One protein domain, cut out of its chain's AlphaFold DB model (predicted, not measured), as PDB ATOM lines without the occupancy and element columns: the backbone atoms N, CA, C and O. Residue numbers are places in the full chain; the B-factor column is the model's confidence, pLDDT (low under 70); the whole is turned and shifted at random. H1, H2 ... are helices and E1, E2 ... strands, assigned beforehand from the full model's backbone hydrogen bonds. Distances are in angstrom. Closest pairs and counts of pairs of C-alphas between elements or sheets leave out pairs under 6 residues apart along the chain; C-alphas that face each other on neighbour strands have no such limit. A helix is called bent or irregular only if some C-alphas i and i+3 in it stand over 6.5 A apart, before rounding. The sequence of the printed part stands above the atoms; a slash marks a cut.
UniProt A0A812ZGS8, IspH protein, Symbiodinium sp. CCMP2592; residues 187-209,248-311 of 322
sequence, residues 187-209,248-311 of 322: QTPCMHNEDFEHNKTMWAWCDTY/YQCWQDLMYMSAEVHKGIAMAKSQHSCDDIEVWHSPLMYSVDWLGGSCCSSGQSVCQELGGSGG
ATOM      1  N   GLN A 187      88.690   4.186  -8.674       97.12
ATOM      2  CA  GLN A 187      88.807   5.641  -8.589       97.12
ATOM      3  C   GLN A 187      87.839   6.175  -7.549       97.12
ATOM      4  O   GLN A 187      86.661   5.840  -7.598       97.12
ATOM      5  N   THR A 188      88.328   7.038  -6.663       97.19
ATOM      6  CA  THR A 188      87.495   7.774  -5.706       97.19
ATOM      7  C   THR A 188      86.886   9.011  -6.377       97.19
ATOM      8  O   THR A 188      87.514   9.571  -7.282       97.19
ATOM      9  N   PRO A 189      85.712   9.492  -5.932       97.50
ATOM     10  CA  PRO A 189      85.112  10.730  -6.441       97.50
ATOM     11  C   PRO A 189      85.891  11.988  -6.029       97.50
ATOM     12  O   PRO A 189      85.497  13.078  -6.422       97.50
ATOM     13  N   CYS A 190      86.951  11.859  -5.229       98.19
ATOM     14  CA  CYS A 190      87.762  12.962  -4.725       98.19
ATOM     15  C   CYS A 190      88.896  13.292  -5.696       98.19
ATOM     16  O   CYS A 190      89.341  12.427  -6.463       98.19
ATOM     17  N   MET A 191      89.405  14.527  -5.648       97.50
ATOM     18  CA  MET A 191      90.560  14.921  -6.460       97.50
ATOM     19  C   MET A 191      91.793  14.070  -6.116       97.50
ATOM     20  O   MET A 191      92.434  13.509  -7.014       97.50
ATOM     21  N   HIS A 192      92.049  13.873  -4.821       97.12
ATOM     22  CA  HIS A 192      93.104  13.008  -4.302       97.12
ATOM     23  C   HIS A 192      92.522  11.797  -3.565       97.12
ATOM     24  O   HIS A 192      91.479  11.882  -2.924       97.12
ATOM     25  N   ASN A 193      93.178  10.639  -3.664       95.88
ATOM     26  CA  ASN A 193      92.653   9.405  -3.063       95.88
ATOM     27  C   ASN A 193      92.738   9.430  -1.531       95.88
ATOM     28  O   ASN A 193      91.904   8.826  -0.863       95.88
ATOM     29  N   GLU A 194      93.729  10.126  -0.983       97.12
ATOM     30  CA  GLU A 194      93.906  10.354   0.450       97.12
ATOM     31  C   GLU A 194      92.786  11.192   1.085       97.12
ATOM     32  O   GLU A 194      92.592  11.105   2.296       97.12
ATOM     33  N   ASP A 195      92.024  11.941   0.283       97.62
ATOM     34  CA  ASP A 195      90.884  12.738   0.748       97.62
ATOM     35  C   ASP A 195      89.594  11.923   0.874       97.62
ATOM     36  O   ASP A 195      88.597  12.426   1.387       97.62
ATOM     37  N   PHE A 196      89.593  10.667   0.425       97.88
ATOM     38  CA  PHE A 196      88.423   9.806   0.517       97.88
ATOM     39  C   PHE A 196      88.245   9.251   1.935       97.88
ATOM     40  O   PHE A 196      89.026   8.427   2.421       97.88
ATOM     41  N   GLU A 197      87.163   9.656   2.594       97.81
ATOM     42  CA  GLU A 197      86.817   9.237   3.949       97.81
ATOM     43  C   GLU A 197      86.135   7.858   3.940       97.81
ATOM     44  O   GLU A 197      84.931   7.728   4.149       97.81
ATOM     45  N   HIS A 198      86.926   6.803   3.714       96.12
ATOM     46  CA  HIS A 198      86.468   5.422   3.493       96.12
ATOM     47  C   HIS A 198      85.324   4.955   4.416       96.12
ATOM     48  O   HIS A 198      84.331   4.414   3.939       96.12
ATOM     49  N   ASN A 199      85.450   5.173   5.730       96.44
ATOM     50  CA  ASN A 199      84.499   4.690   6.745       96.44
ATOM     51  C   ASN A 199      83.445   5.729   7.155       96.44
ATOM     52  O   ASN A 199      82.730   5.509   8.133       96.44
ATOM     53  N   LYS A 200      83.374   6.877   6.479       96.38
ATOM     54  CA  LYS A 200      82.368   7.889   6.790       96.38
ATOM     55  C   LYS A 200      80.996   7.387   6.358       96.38
ATOM     56  O   LYS A 200      80.842   6.874   5.249       96.38
ATOM     57  N   THR A 201      80.007   7.558   7.225       95.06
ATOM     58  CA  THR A 201      78.601   7.353   6.881       95.06
ATOM     59  C   THR A 201      78.198   8.405   5.854       95.06
ATOM     60  O   THR A 201      78.256   9.602   6.135       95.06
ATOM     61  N   MET A 202      77.826   7.958   4.658       94.12
ATOM     62  CA  MET A 202      77.328   8.830   3.602       94.12
ATOM     63  C   MET A 202      75.833   9.076   3.757       94.12
ATOM     64  O   MET A 202      75.371  10.211   3.685       94.12
ATOM     65  N   TRP A 203      75.081   8.004   3.964       92.06
ATOM     66  CA  TRP A 203      73.664   8.071   4.252       92.06
ATOM     67  C   TRP A 203      73.317   6.985   5.256       92.06
ATOM     68  O   TRP A 203      74.022   5.987   5.406       92.06
ATOM     69  N   ALA A 204      72.250   7.226   5.990       92.94
ATOM     70  CA  ALA A 204      71.699   6.283   6.935       92.94
ATOM     71  C   ALA A 204      70.184   6.375   6.841       92.94
ATOM     72  O   ALA A 204      69.637   7.420   6.473       92.94
ATOM     73  N   TRP A 205      69.512   5.279   7.148       92.12
ATOM     74  CA  TRP A 205      68.064   5.246   7.159       92.12
ATOM     75  C   TRP A 205      67.572   4.398   8.316       92.12
ATOM     76  O   TRP A 205      68.266   3.521   8.836       92.12
ATOM     77  N   CYS A 206      66.348   4.703   8.728       90.19
ATOM     78  CA  CYS A 206      65.618   3.869   9.654       90.19
ATOM     79  C   CYS A 206      64.695   2.948   8.880       90.19
ATOM     80  O   CYS A 206      63.797   3.414   8.175       90.19
ATOM     81  N   ASP A 207      64.909   1.654   9.043       85.81
ATOM     82  CA  ASP A 207      64.065   0.638   8.462       85.81
ATOM     83  C   ASP A 207      63.020   0.159   9.465       85.81
ATOM     84  O   ASP A 207      63.317  -0.528  10.447       85.81
ATOM     85  N   THR A 208      61.772   0.551   9.237       77.88
ATOM     86  CA  THR A 208      60.627   0.109  10.032       77.88
ATOM     87  C   THR A 208      59.912  -1.011   9.278       77.88
ATOM     88  O   THR A 208      58.813  -0.814   8.766       77.88
ATOM     89  N   TYR A 209      60.547  -2.184   9.175       65.19
ATOM     90  CA  TYR A 209      59.972  -3.372   8.519       65.19
ATOM     91  C   TYR A 209      58.738  -3.955   9.228       65.19
ATOM     92  O   TYR A 209      58.023  -4.783   8.661       65.19
ATOM     93  N   TYR A 248      75.158   3.404   5.621       92.56
ATOM     94  CA  TYR A 248      75.876   3.185   4.388       92.56
ATOM     95  C   TYR A 248      77.150   4.015   4.372       92.56
ATOM     96  O   TYR A 248      77.125   5.249   4.434       92.56
ATOM     97  N   GLN A 249      78.284   3.333   4.311       95.75
ATOM     98  CA  GLN A 249      79.602   3.943   4.332       95.75
ATOM     99  C   GLN A 249      80.098   4.231   2.916       95.75
ATOM    100  O   GLN A 249      79.781   3.516   1.967       95.75
ATOM    101  N   CYS A 250      80.940   5.250   2.782       96.31
ATOM    102  CA  CYS A 250      81.491   5.692   1.502       96.31
ATOM    103  C   CYS A 250      82.125   4.571   0.663       96.31
ATOM    104  O   CYS A 250      81.948   4.530  -0.555       96.31
ATOM    105  N   TRP A 251      82.839   3.631   1.291       94.06
ATOM    106  CA  TRP A 251      83.441   2.501   0.577       94.06
ATOM    107  C   TRP A 251      82.421   1.549  -0.048       94.06
ATOM    108  O   TRP A 251      82.733   0.919  -1.057       94.06
ATOM    109  N   GLN A 252      81.223   1.435   0.530       92.88
ATOM    110  CA  GLN A 252      80.188   0.557  -0.005       92.88
ATOM    111  C   GLN A 252      79.728   1.093  -1.356       92.88
ATOM    112  O   GLN A 252      79.714   0.335  -2.319       92.88
ATOM    113  N   ASP A 253      79.476   2.399  -1.471       90.12
ATOM    114  CA  ASP A 253      79.047   3.006  -2.738       90.12
ATOM    115  C   ASP A 253      80.150   2.967  -3.799       90.12
ATOM    116  O   ASP A 253      79.873   2.731  -4.975       90.12
ATOM    117  N   LEU A 254      81.419   3.066  -3.388       89.94
ATOM    118  CA  LEU A 254      82.554   2.867  -4.292       89.94
ATOM    119  C   LEU A 254      82.527   1.483  -4.969       89.94
ATOM    120  O   LEU A 254      82.950   1.365  -6.114       89.94
ATOM    121  N   MET A 255      82.013   0.446  -4.297       86.88
ATOM    122  CA  MET A 255      81.862  -0.892  -4.888       86.88
ATOM    123  C   MET A 255      80.688  -1.008  -5.868       86.88
ATOM    124  O   MET A 255      80.651  -1.957  -6.649       86.88
ATOM    125  N   TYR A 256      79.731  -0.079  -5.820       88.00
ATOM    126  CA  TYR A 256      78.580  -0.034  -6.728       88.00
ATOM    127  C   TYR A 256      78.760   0.962  -7.874       88.00
ATOM    128  O   TYR A 256      77.990   0.936  -8.836       88.00
ATOM    129  N   MET A 257      79.794   1.805  -7.816       92.38
ATOM    130  CA  MET A 257      80.198   2.625  -8.949       92.38
ATOM    131  C   MET A 257      80.576   1.740 -10.131       92.38
ATOM    132  O   MET A 257      81.356   0.798 -10.017       92.38
ATOM    133  N   SER A 258      80.024   2.054 -11.298       92.50
ATOM    134  CA  SER A 258      80.300   1.276 -12.497       92.50
ATOM    135  C   SER A 258      81.718   1.506 -13.012       92.50
ATOM    136  O   SER A 258      82.345   2.543 -12.766       92.50
ATOM    137  N   ALA A 259      82.209   0.554 -13.807       92.81
ATOM    138  CA  ALA A 259      83.479   0.701 -14.512       92.81
ATOM    139  C   ALA A 259      83.522   1.981 -15.375       92.81
ATOM    140  O   ALA A 259      84.554   2.648 -15.432       92.81
ATOM    141  N   GLU A 260      82.397   2.378 -15.985       93.31
ATOM    142  CA  GLU A 260      82.296   3.635 -16.741       93.31
ATOM    143  C   GLU A 260      82.543   4.863 -15.860       93.31
ATOM    144  O   GLU A 260      83.281   5.760 -16.264       93.31
ATOM    145  N   VAL A 261      81.998   4.889 -14.639       95.94
ATOM    146  CA  VAL A 261      82.217   6.005 -13.706       95.94
ATOM    147  C   VAL A 261      83.679   6.064 -13.267       95.94
ATOM    148  O   VAL A 261      84.282   7.139 -13.301       95.94
ATOM    149  N   HIS A 262      84.299   4.930 -12.925       96.56
ATOM    150  CA  HIS A 262      85.728   4.910 -12.598       96.56
ATOM    151  C   HIS A 262      86.591   5.392 -13.771       96.56
ATOM    152  O   HIS A 262      87.497   6.206 -13.585       96.56
ATOM    153  N   LYS A 263      86.283   4.950 -14.993       95.56
ATOM    154  CA  LYS A 263      86.973   5.404 -16.204       95.56
ATOM    155  C   LYS A 263      86.788   6.902 -16.438       95.56
ATOM    156  O   LYS A 263      87.766   7.587 -16.737       95.56
ATOM    157  N   GLY A 264      85.573   7.412 -16.248       97.00
ATOM    158  CA  GLY A 264      85.251   8.834 -16.337       97.00
ATOM    159  C   GLY A 264      86.059   9.673 -15.348       97.00
ATOM    160  O   GLY A 264      86.657  10.668 -15.745       97.00
ATOM    161  N   ILE A 265      86.177   9.241 -14.088       98.00
ATOM    162  CA  ILE A 265      86.995   9.941 -13.083       98.00
ATOM    163  C   ILE A 265      88.477   9.942 -13.466       98.00
ATOM    164  O   ILE A 265      89.133  10.981 -13.382       98.00
ATOM    165  N   ALA A 266      89.020   8.795 -13.886       97.56
ATOM    166  CA  ALA A 266      90.413   8.713 -14.321       97.56
ATOM    167  C   ALA A 266      90.676   9.661 -15.504       97.56
ATOM    168  O   ALA A 266      91.667  10.398 -15.514       97.56
ATOM    169  N   MET A 267      89.747   9.686 -16.465       97.50
ATOM    170  CA  MET A 267      89.776  10.600 -17.598       97.50
ATOM    171  C   MET A 267      89.745  12.061 -17.131       97.50
ATOM    172  O   MET A 267      90.631  12.822 -17.519       97.50
ATOM    173  N   ALA A 268      88.835  12.422 -16.224       97.75
ATOM    174  CA  ALA A 268      88.711  13.781 -15.707       97.75
ATOM    175  C   ALA A 268      89.993  14.278 -15.030       97.75
ATOM    176  O   ALA A 268      90.488  15.369 -15.322       97.75
ATOM    177  N   LYS A 269      90.589  13.437 -14.176       97.25
ATOM    178  CA  LYS A 269      91.860  13.734 -13.500       97.25
ATOM    179  C   LYS A 269      92.992  13.954 -14.500       97.25
ATOM    180  O   LYS A 269      93.777  14.881 -14.333       97.25
ATOM    181  N   SER A 270      93.067  13.125 -15.544       96.94
ATOM    182  CA  SER A 270      94.112  13.235 -16.572       96.94
ATOM    183  C   SER A 270      93.954  14.451 -17.488       96.94
ATOM    184  O   SER A 270      94.950  15.047 -17.893       96.94
ATOM    185  N   GLN A 271      92.714  14.822 -17.811       96.69
ATOM    186  CA  GLN A 271      92.405  15.967 -18.667       96.69
ATOM    187  C   GLN A 271      92.362  17.282 -17.886       96.69
ATOM    188  O   GLN A 271      92.346  18.349 -18.494       96.69
ATOM    189  N   HIS A 272      92.356  17.212 -16.551       96.31
ATOM    190  CA  HIS A 272      92.100  18.344 -15.664       96.31
ATOM    191  C   HIS A 272      90.782  19.073 -15.991       96.31
ATOM    192  O   HIS A 272      90.691  20.289 -15.839       96.31
ATOM    193  N   SER A 273      89.765  18.334 -16.441       96.69
ATOM    194  CA  SER A 273      88.408  18.838 -16.667       96.69
ATOM    195  C   SER A 273      87.392  17.693 -16.599       96.69
ATOM    196  O   SER A 273      87.735  16.555 -16.904       96.69
ATOM    197  N   CYS A 274      86.151  17.991 -16.206       95.94
ATOM    198  CA  CYS A 274      85.006  17.086 -16.372       95.94
ATOM    199  C   CYS A 274      84.140  17.433 -17.592       95.94
ATOM    200  O   CYS A 274      83.110  16.791 -17.808       95.94
ATOM    201  N   ASP A 275      84.531  18.448 -18.363       94.94
ATOM    202  CA  ASP A 275      83.820  18.852 -19.570       94.94
ATOM    203  C   ASP A 275      83.846  17.715 -20.596       94.94
ATOM    204  O   ASP A 275      84.864  17.049 -20.775       94.94
ATOM    205  N   ASP A 276      82.713  17.490 -21.260       94.81
ATOM    206  CA  ASP A 276      82.536  16.478 -22.312       94.81
ATOM    207  C   ASP A 276      82.800  15.015 -21.886       94.81
ATOM    208  O   ASP A 276      82.873  14.123 -22.736       94.81
ATOM    209  N   ILE A 277      82.898  14.729 -20.581       97.06
ATOM    210  CA  ILE A 277      82.974  13.356 -20.068       97.06
ATOM    211  C   ILE A 277      81.570  12.876 -19.713       97.06
ATOM    212  O   ILE A 277      80.969  13.318 -18.730       97.06
ATOM    213  N   GLU A 278      81.061  11.929 -20.498       95.44
ATOM    214  CA  GLU A 278      79.774  11.278 -20.266       95.44
ATOM    215  C   GLU A 278      79.943   9.856 -19.720       95.44
ATOM    216  O   GLU A 278      80.797   9.089 -20.165       95.44
ATOM    217  N   VAL A 279      79.077   9.499 -18.776       92.56
ATOM    218  CA  VAL A 279      78.897   8.151 -18.231       92.56
ATOM    219  C   VAL A 279      77.399   7.858 -18.234       92.56
ATOM    220  O   VAL A 279      76.602   8.718 -17.855       92.56
ATOM    221  N   TRP A 280      76.981   6.693 -18.731       87.06
ATOM    222  CA  TRP A 280      75.552   6.343 -18.840       87.06
ATOM    223  C   TRP A 280      74.675   7.421 -19.509       87.06
ATOM    224  O   TRP A 280      73.558   7.698 -19.070       87.06
ATOM    225  N   HIS A 281      75.180   8.045 -20.579       89.62
ATOM    226  CA  HIS A 281      74.482   9.115 -21.314       89.62
ATOM    227  C   HIS A 281      74.204  10.382 -20.485       89.62
ATOM    228  O   HIS A 281      73.269  11.128 -20.775       89.62
ATOM    229  N   SER A 282      74.980  10.612 -19.427       94.44
ATOM    230  CA  SER A 282      74.890  11.794 -18.572       94.44
ATOM    231  C   SER A 282      76.283  12.354 -18.281       94.44
ATOM    232  O   SER A 282      77.241  11.585 -18.208       94.44
ATOM    233  N   PRO A 283      76.431  13.675 -18.081       96.75
ATOM    234  CA  PRO A 283      77.688  14.252 -17.613       96.75
ATOM    235  C   PRO A 283      78.195  13.566 -16.340       96.75
ATOM    236  O   PRO A 283      77.418  13.360 -15.401       96.75
ATOM    237  N   LEU A 284      79.502  13.290 -16.274       97.12
ATOM    238  CA  LEU A 284      80.166  12.636 -15.137       97.12
ATOM    239  C   LEU A 284      79.806  13.269 -13.788       97.12
ATOM    240  O   LEU A 284      79.619  12.559 -12.802       97.12
ATOM    241  N   MET A 285      79.679  14.597 -13.762       96.69
ATOM    242  CA  MET A 285      79.327  15.384 -12.579       96.69
ATOM    243  C   MET A 285      78.101  14.822 -11.838       96.69
ATOM    244  O   MET A 285      78.125  14.716 -10.614       96.69
ATOM    245  N   TYR A 286      77.060  14.377 -12.551       95.50
ATOM    246  CA  TYR A 286      75.857  13.833 -11.907       95.50
ATOM    247  C   TYR A 286      76.095  12.509 -11.178       95.50
ATOM    248  O   TYR A 286      75.375  12.203 -10.231       95.50
ATOM    249  N   SER A 287      77.107  11.744 -11.584       95.44
ATOM    250  CA  SER A 287      77.472  10.485 -10.935       95.44
ATOM    251  C   SER A 287      78.427  10.669  -9.756       95.44
ATOM    252  O   SER A 287      78.489   9.790  -8.901       95.44
ATOM    253  N   VAL A 288      79.184  11.773  -9.695       96.88
ATOM    254  CA  VAL A 288      80.262  11.940  -8.699       96.88
ATOM    255  C   VAL A 288      80.005  13.032  -7.667       96.88
ATOM    256  O   VAL A 288      80.611  12.984  -6.602       96.88
ATOM    257  N   ASP A 289      79.122  13.997  -7.930       95.81
ATOM    258  CA  ASP A 289      78.942  15.164  -7.057       95.81
ATOM    259  C   ASP A 289      78.358  14.825  -5.693       95.81
ATOM    260  O   ASP A 289      78.870  15.279  -4.672       95.81
ATOM    261  N   TRP A 290      77.309  14.005  -5.662       94.69
ATOM    262  CA  TRP A 290      76.682  13.610  -4.402       94.69
ATOM    263  C   TRP A 290      77.631  12.776  -3.530       94.69
ATOM    264  O   TRP A 290      77.802  13.058  -2.340       94.69
ATOM    265  N   LEU A 291      78.310  11.802  -4.146       95.38
ATOM    266  CA  LEU A 291      79.292  10.964  -3.464       95.38
ATOM    267  C   LEU A 291      80.497  11.799  -3.013       95.38
ATOM    268  O   LEU A 291      80.946  11.658  -1.883       95.38
ATOM    269  N   GLY A 292      81.000  12.705  -3.853       96.81
ATOM    270  CA  GLY A 292      82.127  13.576  -3.523       96.81
ATOM    271  C   GLY A 292      81.819  14.534  -2.373       96.81
ATOM    272  O   GLY A 292      82.579  14.602  -1.410       96.81
ATOM    273  N   GLY A 293      80.659  15.195  -2.408       96.81
ATOM    274  CA  GLY A 293      80.216  16.084  -1.330       96.81
ATOM    275  C   GLY A 293      80.066  15.378   0.019       96.81
ATOM    276  O   GLY A 293      80.308  15.974   1.069       96.81
ATOM    277  N   SER A 294      79.717  14.092  -0.010       96.75
ATOM    278  CA  SER A 294      79.543  13.290   1.199       96.75
ATOM    279  C   SER A 294      80.848  12.655   1.674       96.75
ATOM    280  O   SER A 294      81.122  12.661   2.871       96.75
ATOM    281  N   CYS A 295      81.670  12.139   0.761       97.81
ATOM    282  CA  CYS A 295      82.773  11.225   1.063       97.81
ATOM    283  C   CYS A 295      84.175  11.814   0.924       97.81
ATOM    284  O   CYS A 295      85.136  11.145   1.301       97.81
ATOM    285  N   CYS A 296      84.320  13.026   0.393       98.12
ATOM    286  CA  CYS A 296      85.612  13.700   0.320       98.12
ATOM    287  C   CYS A 296      85.803  14.642   1.507       98.12
ATOM    288  O   CYS A 296      84.879  15.355   1.905       98.12
ATOM    289  N   SER A 297      87.022  14.687   2.042       97.75
ATOM    290  CA  SER A 297      87.422  15.589   3.130       97.75
ATOM    291  C   SER A 297      87.199  17.070   2.775       97.75
ATOM    292  O   SER A 297      86.883  17.880   3.647       97.75
ATOM    293  N   SER A 298      87.305  17.415   1.485       96.50
ATOM    294  CA  SER A 298      87.034  18.748   0.937       96.50
ATOM    295  C   SER A 298      85.544  19.111   0.918       96.50
ATOM    296  O   SER A 298      85.203  20.287   0.792       96.50
ATOM    297  N   GLY A 299      84.648  18.123   1.037       96.62
ATOM    298  CA  GLY A 299      83.220  18.285   0.769       96.62
ATOM    299  C   GLY A 299      82.918  18.578  -0.705       96.62
ATOM    300  O   GLY A 299      81.856  19.124  -1.006       96.62
ATOM    301  N   GLN A 300      83.851  18.268  -1.612       97.56
ATOM    302  CA  GLN A 300      83.725  18.492  -3.048       97.56
ATOM    303  C   GLN A 300      84.106  17.237  -3.839       97.56
ATOM    304  O   GLN A 300      84.988  16.474  -3.451       97.56
ATOM    305  N   SER A 301      83.434  17.024  -4.969       97.38
ATOM    306  CA  SER A 301      83.843  16.014  -5.947       97.38
ATOM    307  C   SER A 301      85.010  16.500  -6.813       97.38
ATOM    308  O   SER A 301      85.280  17.695  -6.929       97.38
ATOM    309  N   VAL A 302      85.638  15.567  -7.531       97.75
ATOM    310  CA  VAL A 302      86.643  15.837  -8.564       97.75
ATOM    311  C   VAL A 302      86.136  16.848  -9.598       97.75
ATOM    312  O   VAL A 302      86.887  17.726 -10.009       97.75
ATOM    313  N   CYS A 303      84.858  16.791  -9.984       97.12
ATOM    314  CA  CYS A 303      84.301  17.723 -10.962       97.12
ATOM    315  C   CYS A 303      84.044  19.111 -10.379       97.12
ATOM    316  O   CYS A 303      84.255  20.108 -11.069       97.12
ATOM    317  N   GLN A 304      83.654  19.195  -9.108       96.06
ATOM    318  CA  GLN A 304      83.486  20.474  -8.421       96.06
ATOM    319  C   GLN A 304      84.829  21.174  -8.191       96.06
ATOM    320  O   GLN A 304      84.922  22.385  -8.386       96.06
ATOM    321  N   GLU A 305      85.881  20.428  -7.847       95.94
ATOM    322  CA  GLU A 305      87.229  20.987  -7.675       95.94
ATOM    323  C   GLU A 305      87.842  21.442  -9.010       95.94
ATOM    324  O   GLU A 305      88.409  22.536  -9.094       95.94
ATOM    325  N   LEU A 306      87.672  20.656 -10.079       94.81
ATOM    326  CA  LEU A 306      88.147  21.020 -11.418       94.81
ATOM    327  C   LEU A 306      87.341  22.190 -12.021       94.81
ATOM    328  O   LEU A 306      87.929  23.106 -12.599       94.81
ATOM    329  N   GLY A 307      86.016  22.214 -11.834       83.94
ATOM    330  CA  GLY A 307      85.131  23.287 -12.312       83.94
ATOM    331  C   GLY A 307      85.200  24.578 -11.483       83.94
ATOM    332  O   GLY A 307      84.972  25.676 -11.999       83.94
ATOM    333  N   GLY A 308      85.590  24.485 -10.206       62.75
ATOM    334  CA  GLY A 308      85.720  25.615  -9.277       62.75
ATOM    335  C   GLY A 308      86.807  26.631  -9.648       62.75
ATOM    336  O   GLY A 308      86.838  27.730  -9.093       62.75
ATOM    337  N   SER A 309      87.660  26.309 -10.622       50.44
ATOM    338  CA  SER A 309      88.704  27.211 -11.120       50.44
ATOM    339  C   SER A 309      88.251  28.117 -12.280       50.44
ATOM    340  O   SER A 309      89.020  28.989 -12.693       50.44
ATOM    341  N   GLY A 310      87.020  27.979 -12.797       43.50
ATOM    342  CA  GLY A 310      86.618  28.681 -14.021       43.50
ATOM    343  C   GLY A 310      85.118  28.882 -14.231       43.50
ATOM    344  O   GLY A 310      84.541  28.283 -15.121       43.50
ATOM    345  N   GLY A 311      84.526  29.847 -13.521       40.34
ATOM    346  CA  GLY A 311      83.437  30.665 -14.066       40.34
ATOM    347  C   GLY A 311      82.029  30.065 -14.047       40.34
ATOM    348  O   GLY A 311      81.657  29.234 -14.866       40.34
TER     349      GLY A 311
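Overview. This is residues 187 to 209 and 248 to 311 of the 322 residues of the protein "IspH protein" of Symbiodinium sp. CCMP2592 (UniProt A0A812ZGS8). Helix H3 makes the core of a small helical body, with H1 packed on its last residues and H2 and H4 on its other part, while strand E1 runs away from this body as an arm. The 87 printed residues hold four named helices and one named strand, in the order E1, H1, H2, H3, H4, and the class is mostly helix. The whole is compact, with a radius of gyration of the C-alphas of 13.1 A, yet elongated, spanning 45 by 26 by 22 A.

Arrangement. E1, residues 201 to 207, pairs with no named strand, but its residues 201 to 203 pair antiparallel with residues 248 to 249. H3, residues 284 to 295, is the hub and touches three helices. With residues 291 to 295 alone it touches H1, residues 250 to 256, at a shallow tilt of 31 degrees, opposite ways; the closest C-alphas, of Cys 250 and Cys 295, are 5.7 A apart. H2, residues 259 to 271, touches H3 about perpendicular, at 89 degrees, with residues 261 to 265 alone; the closest C-alphas, of Gly 264 and Leu 284, are 6.5 A apart. H4, residues 302 to 307, touches H3 at a steep tilt of 66 degrees, with the closest C-alphas, of Met 285 and Cys 303, 5.7 A apart. H1 and H4 are apart. In H2 and H4 every O i to N i+4 pair is within hydrogen-bond range, in H1 2 of 3 and in H3 6 of 8.

Along the chain. E1 begins at C-alpha 201 (78.601, 7.353, 6.881) and is 16.1 A long. H1 is 10.4 A, H2 18.2 A, H3 16.5 A and H4 8.5 A, ending at C-alpha 307 (85.131, 23.287, -12.312). H3 is irregular: C-alphas 287 and 290 are 7.3 A apart.

Size, cuts and confidence. The C-alphas of Tyr 209 and Gly 310, the two farthest apart, are 47.4 A apart. Residues 210 to 247 are not printed, and C-alphas 209 and 248 are 17.7 A apart across the cut. The link from H2 to H3 is long, 12 residues. Confidence is under 70 at residue 209 and residues 308 to 311.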